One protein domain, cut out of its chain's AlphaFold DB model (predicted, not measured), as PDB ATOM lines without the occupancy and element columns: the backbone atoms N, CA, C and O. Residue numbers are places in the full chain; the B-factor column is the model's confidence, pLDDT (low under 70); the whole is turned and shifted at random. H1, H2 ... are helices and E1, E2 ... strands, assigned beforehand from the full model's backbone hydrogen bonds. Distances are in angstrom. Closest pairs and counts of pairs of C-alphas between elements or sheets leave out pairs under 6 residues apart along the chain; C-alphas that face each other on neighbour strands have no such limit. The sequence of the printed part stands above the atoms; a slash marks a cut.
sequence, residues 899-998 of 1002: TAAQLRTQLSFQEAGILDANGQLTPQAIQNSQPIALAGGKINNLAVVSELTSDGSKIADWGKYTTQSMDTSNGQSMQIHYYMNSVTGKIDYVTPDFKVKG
ATOM      1  N   THR A 899      -2.717 -51.729 -31.276       35.66
ATOM      2  CA  THR A 899      -2.601 -50.831 -30.119       35.66
ATOM      3  C   THR A 899      -2.292 -49.382 -30.520       35.66
ATOM      4  O   THR A 899      -2.834 -48.443 -29.940       35.66
ATOM      5  N   ALA A 900      -1.470 -49.166 -31.553       35.19
ATOM      6  CA  ALA A 900      -1.025 -47.824 -31.949       35.19
ATOM      7  C   ALA A 900      -2.154 -46.971 -32.559       35.19
ATOM      8  O   ALA A 900      -2.220 -45.761 -32.334       35.19
ATOM      9  N   ALA A 901      -3.075 -47.594 -33.303       40.28
ATOM     10  CA  ALA A 901      -4.251 -46.915 -33.851       40.28
ATOM     11  C   ALA A 901      -5.257 -46.532 -32.749       40.28
ATOM     12  O   ALA A 901      -5.836 -45.442 -32.786       40.28
ATOM     13  N   GLN A 902      -5.424 -47.398 -31.743       43.41
ATOM     14  CA  GLN A 902      -6.242 -47.113 -30.562       43.41
ATOM     15  C   GLN A 902      -5.649 -45.957 -29.749       43.41
ATOM     16  O   GLN A 902      -6.367 -45.005 -29.455       43.41
ATOM     17  N   LEU A 903      -4.336 -45.974 -29.487       46.69
ATOM     18  CA  LEU A 903      -3.648 -44.924 -28.731       46.69
ATOM     19  C   LEU A 903      -3.737 -43.553 -29.424       46.69
ATOM     20  O   LEU A 903      -4.088 -42.570 -28.777       46.69
ATOM     21  N   ARG A 904      -3.515 -43.483 -30.748       53.50
ATOM     22  CA  ARG A 904      -3.716 -42.245 -31.533       53.50
ATOM     23  C   ARG A 904      -5.151 -41.723 -31.423       53.50
ATOM     24  O   ARG A 904      -5.350 -40.538 -31.189       53.50
ATOM     25  N   THR A 905      -6.140 -42.610 -31.538       54.97
ATOM     26  CA  THR A 905      -7.562 -42.249 -31.404       54.97
ATOM     27  C   THR A 905      -7.870 -41.713 -30.001       54.97
ATOM     28  O   THR A 905      -8.563 -40.708 -29.859       54.97
ATOM     29  N   GLN A 906      -7.328 -42.356 -28.964       58.25
ATOM     30  CA  GLN A 906      -7.497 -41.967 -27.564       58.25
ATOM     31  C   GLN A 906      -6.870 -40.595 -27.273       58.25
ATOM     32  O   GLN A 906      -7.538 -39.751 -26.679       58.25
ATOM     33  N   LEU A 907      -5.653 -40.345 -27.769       56.75
ATOM     34  CA  LEU A 907      -4.972 -39.045 -27.706       56.75
ATOM     35  C   LEU A 907      -5.791 -37.940 -28.389       56.75
ATOM     36  O   LEU A 907      -6.026 -36.900 -27.782       56.75
ATOM     37  N   SER A 908      -6.330 -38.180 -29.588       61.00
ATOM     38  CA  SER A 908      -7.200 -37.205 -30.267       61.00
ATOM     39  C   SER A 908      -8.453 -36.855 -29.446       61.00
ATOM     40  O   SER A 908      -8.853 -35.691 -29.387       61.00
ATOM     41  N   PHE A 909      -9.056 -37.824 -28.746       67.69
ATOM     42  CA  PHE A 909     -10.162 -37.540 -27.822       67.69
ATOM     43  C   PHE A 909      -9.712 -36.849 -26.517       67.69
ATOM     44  O   PHE A 909     -10.524 -36.147 -25.911       67.69
ATOM     45  N   GLN A 910      -8.455 -36.995 -26.085       72.69
ATOM     46  CA  GLN A 910      -7.879 -36.220 -24.974       72.69
ATOM     47  C   GLN A 910      -7.636 -34.756 -25.376       72.69
ATOM     48  O   GLN A 910      -8.045 -33.849 -24.653       72.69
ATOM     49  N   GLU A 911      -7.068 -34.510 -26.559       68.19
ATOM     50  CA  GLU A 911      -6.882 -33.165 -27.131       68.19
ATOM     51  C   GLU A 911      -8.218 -32.429 -27.323       68.19
ATOM     52  O   GLU A 911      -8.324 -31.235 -27.043       68.19
ATOM     53  N   ALA A 912      -9.272 -33.150 -27.720       68.56
ATOM     54  CA  ALA A 912     -10.635 -32.626 -27.809       68.56
ATOM     55  C   ALA A 912     -11.313 -32.377 -26.438       68.56
ATOM     56  O   ALA A 912     -12.472 -31.958 -26.397       68.56
ATOM     57  N   GLY A 913     -10.647 -32.670 -25.313       76.12
ATOM     58  CA  GLY A 913     -11.210 -32.561 -23.960       76.12
ATOM     59  C   GLY A 913     -12.339 -33.558 -23.664       76.12
ATOM     60  O   GLY A 913     -13.091 -33.379 -22.700       76.12
ATOM     61  N   ILE A 914     -12.489 -34.594 -24.495       79.81
ATOM     62  CA  ILE A 914     -13.520 -35.629 -24.366       79.81
ATOM     63  C   ILE A 914     -13.068 -36.721 -23.385       79.81
ATOM     64  O   ILE A 914     -13.878 -37.189 -22.582       79.81
ATOM     65  N   LEU A 915     -11.777 -37.065 -23.395       79.88
ATOM     66  CA  LEU A 915     -11.128 -37.938 -22.412       79.88
ATOM     67  C   LEU A 915     -10.138 -37.161 -21.527       79.88
ATOM     68  O   LEU A 915      -9.601 -36.131 -21.930       79.88
ATOM     69  N   ASP A 916      -9.891 -37.660 -20.318       73.81
ATOM     70  CA  ASP A 916      -8.842 -37.196 -19.410       73.81
ATOM     71  C   ASP A 916      -7.513 -37.937 -19.657       73.81
ATOM     72  O   ASP A 916      -7.447 -38.892 -20.433       73.81
ATOM     73  N   ALA A 917      -6.446 -37.533 -18.961       66.31
ATOM     74  CA  ALA A 917      -5.118 -38.146 -19.082       66.31
ATOM     75  C   ALA A 917      -5.064 -39.646 -18.706       66.31
ATOM     76  O   ALA A 917      -4.120 -40.330 -19.089       66.31
ATOM     77  N   ASN A 918      -6.075 -40.171 -18.002       68.31
ATOM     78  CA  ASN A 918      -6.208 -41.590 -17.653       68.31
ATOM     79  C   ASN A 918      -7.054 -42.374 -18.678       68.31
ATOM     80  O   ASN A 918      -7.266 -43.575 -18.513       68.31
ATOM     81  N   GLY A 919      -7.572 -41.704 -19.712       64.44
ATOM     82  CA  GLY A 919      -8.433 -42.293 -20.735       64.44
ATOM     83  C   GLY A 919      -9.913 -42.387 -20.351       64.44
ATOM     84  O   GLY A 919     -10.653 -43.099 -21.027       64.44
ATOM     85  N   GLN A 920     -10.358 -41.697 -19.296       78.50
ATOM     86  CA  GLN A 920     -11.752 -41.680 -18.837       78.50
ATOM     87  C   GLN A 920     -12.503 -40.456 -19.375       78.50
ATOM     88  O   GLN A 920     -11.908 -39.416 -19.631       78.50
ATOM     89  N   LEU A 921     -13.822 -40.556 -19.550       78.38
ATOM     90  CA  LEU A 921     -14.642 -39.455 -20.074       78.38
ATOM     91  C   LEU A 921     -14.645 -38.256 -19.117       78.38
ATOM     92  O   LEU A 921     -14.928 -38.404 -17.926       78.38
ATOM     93  N   THR A 922     -14.383 -37.052 -19.632       83.25
ATOM     94  CA  THR A 922     -14.361 -35.853 -18.781       83.25
ATOM     95  C   THR A 922     -15.771 -35.502 -18.278       83.25
ATOM     96  O   THR A 922     -16.759 -35.718 -18.989       83.25
ATOM     97  N   PRO A 923     -15.917 -34.882 -17.089       80.75
ATOM     98  CA  PRO A 923     -17.225 -34.459 -16.576       80.75
ATOM     99  C   PRO A 923     -18.006 -33.546 -17.534       80.75
ATOM    100  O   PRO A 923     -19.237 -33.564 -17.539       80.75
ATOM    101  N   GLN A 924     -17.300 -32.767 -18.359       78.75
ATOM    102  CA  GLN A 924     -17.889 -31.878 -19.358       78.75
ATOM    103  C   GLN A 924     -18.332 -32.641 -20.618       78.75
ATOM    104  O   GLN A 924     -19.413 -32.371 -21.143       78.75
ATOM    105  N   ALA A 925     -17.575 -33.653 -21.056       81.56
ATOM    106  CA  ALA A 925     -17.999 -34.561 -22.121       81.56
ATOM    107  C   ALA A 925     -19.256 -35.354 -21.732       81.56
ATOM    108  O   ALA A 925     -20.186 -35.472 -22.531       81.56
ATOM    109  N   ILE A 926     -19.323 -35.835 -20.485       82.81
ATOM    110  CA  ILE A 926     -20.475 -36.572 -19.945       82.81
ATOM    111  C   ILE A 926     -21.730 -35.685 -19.918       82.81
ATOM    112  O   ILE A 926     -22.789 -36.121 -20.362       82.81
ATOM    113  N   GLN A 927     -21.617 -34.427 -19.471       83.00
ATOM    114  CA  GLN A 927     -22.737 -33.469 -19.472       83.00
ATOM    115  C   GLN A 927     -23.223 -33.105 -20.884       83.00
ATOM    116  O   GLN A 927     -24.416 -32.879 -21.083       83.00
ATOM    117  N   ASN A 928     -22.318 -33.067 -21.864       80.56
ATOM    118  CA  ASN A 928     -22.636 -32.740 -23.255       80.56
ATOM    119  C   ASN A 928     -23.159 -33.939 -24.075       80.56
ATOM    120  O   ASN A 928     -23.657 -33.755 -25.192       80.56
ATOM    121  N   SER A 929     -23.040 -35.161 -23.548       85.56
ATOM    122  CA  SER A 929     -23.392 -36.402 -24.245       85.56
ATOM    123  C   SER A 929     -24.903 -36.599 -24.394       85.56
ATOM    124  O   SER A 929     -25.697 -36.164 -23.562       85.56
ATOM    125  N   GLN A 930     -25.314 -37.279 -25.465       83.44
ATOM    126  CA  GLN A 930     -26.723 -37.495 -25.813       83.44
ATOM    127  C   GLN A 930     -27.113 -38.979 -25.702       83.44
ATOM    128  O   GLN A 930     -26.326 -39.844 -26.099       83.44
ATOM    129  N   PRO A 931     -28.315 -39.315 -25.195       83.06
ATOM    130  CA  PRO A 931     -28.783 -40.697 -25.128       83.06
ATOM    131  C   PRO A 931     -29.079 -41.250 -26.530       83.06
ATOM    132  O   PRO A 931     -29.776 -40.626 -27.331       83.06
ATOM    133  N   ILE A 932     -28.586 -42.453 -26.824       81.00
ATOM    134  CA  ILE A 932     -28.827 -43.137 -28.099       81.00
ATOM    135  C   ILE A 932     -30.136 -43.925 -28.004       81.00
ATOM    136  O   ILE A 932     -30.261 -44.852 -27.203       81.00
ATOM    137  N   ALA A 933     -31.102 -43.606 -28.866       73.69
ATOM    138  CA  ALA A 933     -32.350 -44.358 -28.973       73.69
ATOM    139  C   ALA A 933     -32.093 -45.783 -29.508       73.69
ATOM    140  O   ALA A 933     -31.912 -45.995 -30.707       73.69
ATOM    141  N   LEU A 934     -32.073 -46.770 -28.610       72.06
ATOM    142  CA  LEU A 934     -31.882 -48.181 -28.957       72.06
ATOM    143  C   LEU A 934     -33.142 -48.765 -29.614       72.06
ATOM    144  O   LEU A 934     -34.256 -48.588 -29.116       72.06
ATOM    145  N   ALA A 935     -32.972 -49.529 -30.696       53.16
ATOM    146  CA  ALA A 935     -34.072 -50.240 -31.345       53.16
ATOM    147  C   ALA A 935     -34.699 -51.266 -30.377       53.16
ATOM    148  O   ALA A 935     -34.037 -52.198 -29.924       53.16
ATOM    149  N   GLY A 936     -35.976 -51.073 -30.032       61.34
ATOM    150  CA  GLY A 936     -36.672 -51.864 -29.008       61.34
ATOM    151  C   GLY A 936     -36.455 -51.397 -27.559       61.34
ATOM    152  O   GLY A 936     -36.946 -52.049 -26.639       61.34
ATOM    153  N   GLY A 937     -35.752 -50.280 -27.336       61.81
ATOM    154  CA  GLY A 937     -35.648 -49.611 -26.032       61.81
ATOM    155  C   GLY A 937     -34.832 -50.344 -24.961       61.81
ATOM    156  O   GLY A 937     -34.987 -50.037 -23.783       61.81
ATOM    157  N   LYS A 938     -33.997 -51.324 -25.337       68.44
ATOM    158  CA  LYS A 938     -33.175 -52.126 -24.411       68.44
ATOM    159  C   LYS A 938     -31.801 -52.453 -24.995       68.44
ATOM    160  O   LYS A 938     -31.641 -52.558 -26.211       68.44
ATOM    161  N   ILE A 939     -30.818 -52.651 -24.116       75.75
ATOM    162  CA  ILE A 939     -29.499 -53.191 -24.467       75.75
ATOM    163  C   ILE A 939     -29.652 -54.708 -24.643       75.75
ATOM    164  O   ILE A 939     -29.906 -55.420 -23.676       75.75
ATOM    165  N   ASN A 940     -29.525 -55.194 -25.882       74.00
ATOM    166  CA  ASN A 940     -29.811 -56.593 -26.241       74.00
ATOM    167  C   ASN A 940     -28.551 -57.446 -26.517       74.00
ATOM    168  O   ASN A 940     -28.673 -58.628 -26.826       74.00
ATOM    169  N   ASN A 941     -27.342 -56.873 -26.435       76.00
ATOM    170  CA  ASN A 941     -26.095 -57.629 -26.599       76.00
ATOM    171  C   ASN A 941     -25.746 -58.347 -25.286       76.00
ATOM    172  O   ASN A 941     -25.333 -57.698 -24.329       76.00
ATOM    173  N   LEU A 942     -25.885 -59.675 -25.259       76.31
ATOM    174  CA  LEU A 942     -25.684 -60.511 -24.069       76.31
ATOM    175  C   LEU A 942     -24.319 -60.326 -23.384       76.31
ATOM    176  O   LEU A 942     -24.274 -60.358 -22.158       76.31
ATOM    177  N   ALA A 943     -23.238 -60.084 -24.134       74.31
ATOM    178  CA  ALA A 943     -21.916 -59.851 -23.544       74.31
ATOM    179  C   ALA A 943     -21.884 -58.534 -22.746       74.31
ATOM    180  O   ALA A 943     -21.516 -58.520 -21.576       74.31
ATOM    181  N   VAL A 944     -22.388 -57.449 -23.345       77.25
ATOM    182  CA  VAL A 944     -22.513 -56.137 -22.687       77.25
ATOM    183  C   VAL A 944     -23.486 -56.207 -21.506       77.25
ATOM    184  O   VAL A 944     -23.221 -55.636 -20.456       77.25
ATOM    185  N   VAL A 945     -24.601 -56.935 -21.632       78.75
ATOM    186  CA  VAL A 945     -25.545 -57.123 -20.516       78.75
ATOM    187  C   VAL A 945     -24.885 -57.865 -19.351       78.75
ATOM    188  O   VAL A 945     -25.129 -57.500 -18.202       78.75
ATOM    189  N   SER A 946     -24.035 -58.860 -19.621       79.69
ATOM    190  CA  SER A 946     -23.277 -59.563 -18.579       79.69
ATOM    191  C   SER A 946     -22.305 -58.627 -17.855       79.69
ATOM    192  O   SER A 946     -22.259 -58.639 -16.628       79.69
ATOM    193  N   GLU A 947     -21.582 -57.780 -18.591       79.19
ATOM    194  CA  GLU A 947     -20.610 -56.845 -18.011       79.19
ATOM    195  C   GLU A 947     -21.298 -55.758 -17.167       79.19
ATOM    196  O   GLU A 947     -20.994 -55.594 -15.985       79.19
ATOM    197  N   LEU A 948     -22.322 -55.092 -17.718       79.44
ATOM    198  CA  LEU A 948     -23.072 -54.018 -17.046       79.44
ATOM    199  C   LEU A 948     -23.925 -54.487 -15.851       79.44
ATOM    200  O   LEU A 948     -24.479 -53.658 -15.126       79.44
ATOM    201  N   THR A 949     -24.080 -55.797 -15.645       81.25
ATOM    202  CA  THR A 949     -24.811 -56.362 -14.493       81.25
ATOM    203  C   THR A 949     -23.932 -57.203 -13.562       81.25
ATOM    204  O   THR A 949     -24.427 -57.722 -12.561       81.25
ATOM    205  N   SER A 950     -22.622 -57.275 -13.832       80.44
ATOM    206  CA  SER A 950     -21.626 -58.006 -13.032       80.44
ATOM    207  C   SER A 950     -21.550 -57.551 -11.567       80.44
ATOM    208  O   SER A 950     -21.296 -58.364 -10.679       80.44
ATOM    209  N   ASP A 951     -21.834 -56.273 -11.297       73.00
ATOM    210  CA  ASP A 951     -21.870 -55.675  -9.956       73.00
ATOM    211  C   ASP A 951     -23.245 -55.764  -9.259       73.00
ATOM    212  O   ASP A 951     -23.425 -55.235  -8.161       73.00
ATOM    213  N   GLY A 952     -24.224 -56.426  -9.886       77.50
ATOM    214  CA  GLY A 952     -25.603 -56.534  -9.401       77.50
ATOM    215  C   GLY A 952     -26.538 -55.395  -9.831       77.50
ATOM    216  O   GLY A 952     -27.721 -55.422  -9.475       77.50
ATOM    217  N   SER A 953     -26.063 -54.413 -10.607       80.44
ATOM    218  CA  SER A 953     -26.913 -53.379 -11.213       80.44
ATOM    219  C   SER A 953     -27.978 -53.980 -12.136       80.44
ATOM    220  O   SER A 953     -27.755 -54.992 -12.802       80.44
ATOM    221  N   LYS A 954     -29.149 -53.340 -12.247       83.25
ATOM    222  CA  LYS A 954     -30.190 -53.779 -13.190       83.25
ATOM    223  C   LYS A 954     -29.923 -53.191 -14.569       83.25
ATOM    224  O   LYS A 954     -29.795 -51.980 -14.711       83.25
ATOM    225  N   ILE A 955     -29.980 -54.018 -15.613       83.69
ATOM    226  CA  ILE A 955     -29.816 -53.560 -17.007       83.69
ATOM    227  C   ILE A 955     -30.845 -52.499 -17.443       83.69
ATOM    228  O   ILE A 955     -30.589 -51.741 -18.369       83.69
ATOM    229  N   ALA A 956     -32.000 -52.417 -16.771       81.44
ATOM    230  CA  ALA A 956     -33.015 -51.390 -17.022       81.44
ATOM    231  C   ALA A 956     -32.579 -49.973 -16.601       81.44
ATOM    232  O   ALA A 956     -33.138 -49.002 -17.104       81.44
ATOM    233  N   ASP A 957     -31.591 -49.863 -15.709       82.31
ATOM    234  CA  ASP A 957     -31.090 -48.589 -15.192       82.31
ATOM    235  C   ASP A 957     -29.947 -48.033 -16.077       82.31
ATOM    236  O   ASP A 957     -29.578 -46.864 -15.952       82.31
ATOM    237  N   TRP A 958     -29.399 -48.840 -16.999       81.69
ATOM    238  CA  TRP A 958     -28.300 -48.484 -17.906       81.69
ATOM    239  C   TRP A 958     -28.791 -47.992 -19.276       81.69
ATOM    240  O   TRP A 958     -29.527 -48.685 -19.980       81.69
ATOM    241  N   GLY A 959     -28.312 -46.820 -19.698       81.75
ATOM    242  CA  GLY A 959     -28.497 -46.278 -21.047       81.75
ATOM    243  C   GLY A 959     -27.204 -46.311 -21.868       81.75
ATOM    244  O   GLY A 959     -26.108 -46.307 -21.307       81.75
ATOM    245  N   LYS A 960     -27.326 -46.307 -23.204       86.12
ATOM    246  CA  LYS A 960     -26.200 -46.043 -24.116       86.12
ATOM    247  C   LYS A 960     -26.198 -44.564 -24.505       86.12
ATOM    248  O   LYS A 960     -27.240 -44.037 -24.892       86.12
ATOM    249  N   TYR A 961     -25.042 -43.920 -24.440       82.88
ATOM    250  CA  TYR A 961     -24.845 -42.497 -24.715       82.88
ATOM    251  C   TYR A 961     -23.772 -42.310 -25.795       82.88
ATOM    252  O   TYR A 961     -22.933 -43.188 -26.000       82.88
ATOM    253  N   THR A 962     -23.820 -41.183 -26.505       85.75
ATOM    254  CA  THR A 962     -22.783 -40.740 -27.450       85.75
ATOM    255  C   THR A 962     -22.234 -39.382 -27.029       85.75
ATOM    256  O   THR A 962     -23.005 -38.507 -26.625       85.75
ATOM    257  N   THR A 963     -20.919 -39.199 -27.137       83.81
ATOM    258  CA  THR A 963     -20.276 -37.891 -26.970       83.81
ATOM    259  C   THR A 963     -20.663 -36.930 -28.098       83.81
ATOM    260  O   THR A 963     -21.266 -37.310 -29.106       83.81
ATOM    261  N   GLN A 964     -20.268 -35.664 -27.965       79.50
ATOM    262  CA  GLN A 964     -20.211 -34.781 -29.129       79.50
ATOM    263  C   GLN A 964     -19.256 -35.356 -30.192       79.50
ATOM    264  O   GLN A 964     -18.347 -36.130 -29.874       79.50
ATOM    265  N   SER A 965     -19.497 -34.993 -31.455       74.31
ATOM    266  CA  SER A 965     -18.542 -35.237 -32.538       74.31
ATOM    267  C   SER A 965     -17.283 -34.411 -32.321       74.31
ATOM    268  O   SER A 965     -17.384 -33.216 -32.047       74.31
ATOM    269  N   MET A 966     -16.127 -35.027 -32.545       70.81
ATOM    270  CA  MET A 966     -14.930 -34.306 -32.967       70.81
ATOM    271  C   MET A 966     -14.697 -34.561 -34.456       70.81
ATOM    272  O   MET A 966     -14.844 -35.696 -34.910       70.81
ATOM    273  N   ASP A 967     -14.330 -33.531 -35.209       65.25
ATOM    274  CA  ASP A 967     -13.979 -33.676 -36.621       65.25
ATOM    275  C   ASP A 967     -12.451 -33.750 -36.749       65.25
ATOM    276  O   ASP A 967     -11.726 -32.914 -36.208       65.25
ATOM    277  N   THR A 968     -11.950 -34.786 -37.419       57.72
ATOM    278  CA  THR A 968     -10.515 -35.043 -37.596       57.72
ATOM    279  C   THR A 968      -9.961 -34.312 -38.817       57.72
ATOM    280  O   THR A 968     -10.684 -33.978 -39.756       57.72
ATOM    281  N   SER A 969      -8.643 -34.103 -38.849       46.06
ATOM    282  CA  SER A 969      -7.932 -33.363 -39.908       46.06
ATOM    283  C   SER A 969      -8.062 -33.950 -41.324       46.06
ATOM    284  O   SER A 969      -7.737 -33.274 -42.296       46.06
ATOM    285  N   ASN A 970      -8.576 -35.176 -41.457       43.47
ATOM    286  CA  ASN A 970      -8.914 -35.838 -42.721       43.47
ATOM    287  C   ASN A 970     -10.406 -35.712 -43.124       43.47
ATOM    288  O   ASN A 970     -10.841 -36.372 -44.067       43.47
ATOM    289  N   GLY A 971     -11.208 -34.911 -42.413       48.72
ATOM    290  CA  GLY A 971     -12.623 -34.666 -42.722       48.72
ATOM    291  C   GLY A 971     -13.602 -35.763 -42.280       48.72
ATOM    292  O   GLY A 971     -14.744 -35.780 -42.742       48.72
ATOM    293  N   GLN A 972     -13.183 -36.684 -41.408       57.66
ATOM    294  CA  GLN A 972     -14.076 -37.649 -40.756       57.66
ATOM    295  C   GLN A 972     -14.613 -37.082 -39.431       57.66
ATOM    296  O   GLN A 972     -13.985 -36.224 -38.821       57.66
ATOM    297  N   SER A 973     -15.765 -37.571 -38.963       66.56
ATOM    298  CA  SER A 973     -16.353 -37.166 -37.677       66.56
ATOM    299  C   SER A 973     -16.403 -38.356 -36.717       66.56
ATOM    300  O   SER A 973     -17.004 -39.383 -37.040       66.56
ATOM    301  N   MET A 974     -15.766 -38.252 -35.551       74.19
ATOM    302  CA  MET A 974     -15.630 -39.335 -34.570       74.19
ATOM    303  C   MET A 974     -16.444 -39.073 -33.297       74.19
ATOM    304  O   MET A 974     -16.510 -37.949 -32.804       74.19
ATOM    305  N   GLN A 975     -17.043 -40.128 -32.741       80.88
ATOM    306  CA  GLN A 975     -17.794 -40.115 -31.479       80.88
ATOM    307  C   GLN A 975     -17.438 -41.341 -30.629       80.88
ATOM    308  O   GLN A 975     -17.273 -42.441 -31.165       80.88
ATOM    309  N   ILE A 976     -17.376 -41.177 -29.304       80.81
ATOM    310  CA  ILE A 976     -17.313 -42.302 -28.364       80.81
ATOM    311  C   ILE A 976     -18.744 -42.669 -27.980       80.81
ATOM    312  O   ILE A 976     -19.485 -41.835 -27.456       80.81
ATOM    313  N   HIS A 977     -19.140 -43.922 -28.203       84.75
ATOM    314  CA  HIS A 977     -20.327 -44.464 -27.560       84.75
ATOM    315  C   HIS A 977     -19.953 -45.204 -26.272       84.75
ATOM    316  O   HIS A 977     -19.070 -46.058 -26.284       84.75
ATOM    317  N   TYR A 978     -20.675 -44.943 -25.186       84.44
ATOM    318  CA  TYR A 978     -20.437 -45.552 -23.874       84.44
ATOM    319  C   TYR A 978     -21.754 -45.921 -23.181       84.44
ATOM    320  O   TYR A 978     -22.836 -45.536 -23.640       84.44
ATOM    321  N   TYR A 979     -21.677 -46.672 -22.083       85.44
ATOM    322  CA  TYR A 979     -22.837 -47.005 -21.254       85.44
ATOM    323  C   TYR A 979     -22.744 -46.306 -19.900       85.44
ATOM    324  O   TYR A 979     -21.674 -46.230 -19.298       85.44
ATOM    325  N   MET A 980     -23.877 -45.794 -19.420       85.12
ATOM    326  CA  MET A 980     -23.970 -45.092 -18.141       85.12
ATOM    327  C   MET A 980     -25.250 -45.480 -17.410       85.12
ATOM    328  O   MET A 980     -26.336 -45.523 -17.996       85.12
ATOM    329  N   ASN A 981     -25.123 -45.755 -16.117       85.94
ATOM    330  CA  ASN A 981     -26.239 -46.028 -15.234       85.94
ATOM    331  C   ASN A 981     -26.923 -44.707 -14.852       85.94
ATOM    332  O   ASN A 981     -26.341 -43.851 -14.190       85.94
ATOM    333  N   SER A 982     -28.176 -44.556 -15.268       77.81
ATOM    334  CA  SER A 982     -28.992 -43.353 -15.067       77.81
ATOM    335  C   SER A 982     -29.403 -43.095 -13.610       77.81
ATOM    336  O   SER A 982     -29.838 -41.991 -13.294       77.81
ATOM    337  N   VAL A 983     -29.252 -44.088 -12.724       77.69
ATOM    338  CA  VAL A 983     -29.603 -44.000 -11.298       77.69
ATOM    339  C   VAL A 983     -28.371 -43.733 -10.428       77.69
ATOM    340  O   VAL A 983     -28.465 -42.987  -9.456       77.69
ATOM    341  N   THR A 984     -27.216 -44.320 -10.760       78.94
ATOM    342  CA  THR A 984     -25.982 -44.208  -9.956       78.94
ATOM    343  C   THR A 984     -24.921 -43.281 -10.551       78.94
ATOM    344  O   THR A 984     -23.952 -42.962  -9.869       78.94
ATOM    345  N   GLY A 985     -25.061 -42.870 -11.816       74.44
ATOM    346  CA  GLY A 985     -24.046 -42.102 -12.549       74.44
ATOM    347  C   GLY A 985     -22.796 -42.907 -12.934       74.44
ATOM    348  O   GLY A 985     -21.880 -42.347 -13.531       74.44
ATOM    349  N   LYS A 986     -22.736 -44.208 -12.612       80.38
ATOM    350  CA  LYS A 986     -21.602 -45.075 -12.958       80.38
ATOM    351  C   LYS A 986     -21.499 -45.232 -14.478       80.38
ATOM    352  O   LYS A 986     -22.491 -45.533 -15.136       80.38
ATOM    353  N   ILE A 987     -20.293 -45.073 -15.010       79.38
ATOM    354  CA  ILE A 987     -19.955 -45.311 -16.418       79.38
ATOM    355  C   ILE A 987     -19.228 -46.650 -16.542       79.38
ATOM    356  O   ILE A 987     -18.467 -47.030 -15.651       79.38
ATOM    357  N   ASP A 988     -19.477 -47.358 -17.641       75.81
ATOM    358  CA  ASP A 988     -18.628 -48.460 -18.079       75.81
ATOM    359  C   ASP A 988     -17.490 -47.944 -18.971       75.81
ATOM    360  O   ASP A 988     -17.731 -47.291 -19.989       75.81
ATOM    361  N   TYR A 989     -16.259 -48.275 -18.580       66.81
ATOM    362  CA  TYR A 989     -15.028 -47.983 -19.315       66.81
ATOM    363  C   TYR A 989     -14.421 -49.229 -19.984       66.81
ATOM    364  O   TYR A 989     -13.407 -49.112 -20.665       66.81
ATOM    365  N   VAL A 990     -15.030 -50.411 -19.818       59.28
ATOM    366  CA  VAL A 990     -14.545 -51.692 -20.359       59.28
ATOM    367  C   VAL A 990     -15.093 -51.959 -21.766       59.28
ATOM    368  O   VAL A 990     -14.384 -52.545 -22.582       59.28
ATOM    369  N   THR A 991     -16.310 -51.497 -22.103       59.91
ATOM    370  CA  THR A 991     -16.923 -51.715 -23.437       59.91
ATOM    371  C   THR A 991     -17.219 -50.455 -24.294       59.91
ATOM    372  O   THR A 991     -18.253 -50.418 -24.978       59.91
ATOM    373  N   PRO A 992     -16.350 -49.415 -24.339       60.47
ATOM    374  CA  PRO A 992     -16.556 -48.260 -25.216       60.47
ATOM    375  C   PRO A 992     -16.507 -48.641 -26.709       60.47
ATOM    376  O   PRO A 992     -15.691 -49.441 -27.160       60.47
ATOM    377  N   ASP A 993     -17.400 -48.037 -27.490       63.53
ATOM    378  CA  ASP A 993     -17.661 -48.333 -28.902       63.53
ATOM    379  C   ASP A 993     -17.383 -47.077 -29.744       63.53
ATOM    380  O   ASP A 993     -18.237 -46.199 -29.886       63.53
ATOM    381  N   PHE A 994     -16.165 -46.968 -30.279       64.31
ATOM    382  CA  PHE A 994     -15.750 -45.838 -31.115       64.31
ATOM    383  C   PHE A 994     -16.457 -45.868 -32.479       64.31
ATOM    384  O   PHE A 994     -16.459 -46.887 -33.178       64.31
ATOM    385  N   LYS A 995     -17.054 -44.741 -32.887       57.31
ATOM    386  CA  LYS A 995     -17.746 -44.602 -34.176       57.31
ATOM    387  C   LYS A 995     -17.195 -43.459 -35.009       57.31
ATOM    388  O   LYS A 995     -17.267 -42.300 -34.614       57.31
ATOM    389  N   VAL A 996     -16.755 -43.806 -36.215       54.03
ATOM    390  CA  VAL A 996     -16.434 -42.867 -37.294       54.03
ATOM    391  C   VAL A 996     -17.663 -42.704 -38.196       54.03
ATOM    392  O   VAL A 996     -18.329 -43.685 -38.536       54.03
ATOM    393  N   LYS A 997     -17.970 -41.467 -38.585       48.81
ATOM    394  CA  LYS A 997     -19.014 -41.089 -39.545       48.81
ATOM    395  C   LYS A 997     -18.386 -40.271 -40.671       48.81
ATOM    396  O   LYS A 997     -17.707 -39.279 -40.425       48.81
ATOM    397  N   GLY A 998     -18.652 -40.681 -41.904       43.16
ATOM    398  CA  GLY A 998     -18.188 -40.013 -43.117       43.16
ATOM    399  C   GLY A 998     -18.247 -40.963 -44.309       43.16
ATOM    400  O   GLY A 998     -18.154 -42.178 -44.141       43.16
TER     401      GLY A 998
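Overview. This is residues 899 to 998 of the 1002 residues of an uncharacterized protein of Pararobbsia alpina (UniProt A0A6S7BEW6). What is the main picture? A slender antiparallel sheet of three strands, E1, E2 and E3, makes the middle, with E3 bending sharply in it, and three separate short helices, H1, H2 and H3, are set round it. Loops at Gly 952 and Asn 970 lie at the far ends of the longest axis. What are the parts? The 100 printed residues hold the named elements H1, H2, H3, E1, E2 and E3 in that order, of mixed class, helices and strands. How large is it? It is compact, with a radius of gyration of the C-alphas of 13.9 A and spans of 40 by 28 by 27 A.

Arrangement. How do the first two helices stand to the sheet? H1, residues 899 to 911, only grazes the sheet with residues 902 to 909, and is near E2, residues 973 to 981. H2, residues 923 to 928, only grazes it with residues 925 to 928; H1 and H2 are apart. Where is the third helix? H3, residues 942 to 948, is on the sheet at a height over the sheet of 6.5 A, beside the strands and over none of them. Its closest C-alphas to E3, residues 987 to 997, are those of Val 944 and Thr 991, 7.2 A, and H3 is apart from H1 and from H2. How do the strands pair? E1, residues 958 to 962, E2 and E3 form a meander, each strand the antiparallel neighbour of the one before, and E1 and E2, like E2 and E3, are a hairpin. N 961 and O 978 are 2.8 A apart, and N 975 and O 995 are 2.9 A apart, both within hydrogen-bond range. What of the helix backbones? In H1, H2 and H3 every O i to N i+4 pair is within hydrogen-bond range.

Along the chain. Where does the first element begin? C-alpha 899 of H1 is at (-2.601, -50.831, -30.119), and H1 is 18.4 A long, H2 8.8 A and H3 9.9 A. Where are the strands? E1 is 13.5 A long, E2 26.1 A and E3 23.5 A, with a bend of 90 degrees at residue 990. C-alpha 958 is at (-28.300, -48.484, -17.906) and C-alpha 997 at (-19.014, -41.089, -39.545).

Size, cuts and confidence. How far does it reach? The two C-alphas farthest apart, those of Gly 952 and Asn 970, are 42.6 A apart; the printed part has no cut. Which links are long? H1 to H2 and H2 to H3 are long links, and within the latter residues 930 to 931 pair antiparallel with residues 961 to 962 of E1. Where is confidence low? The mean pLDDT of the printed part is 71.1, and 37 residues are under 70, among them 899 to 909, 967 to 973 and 989 to 998.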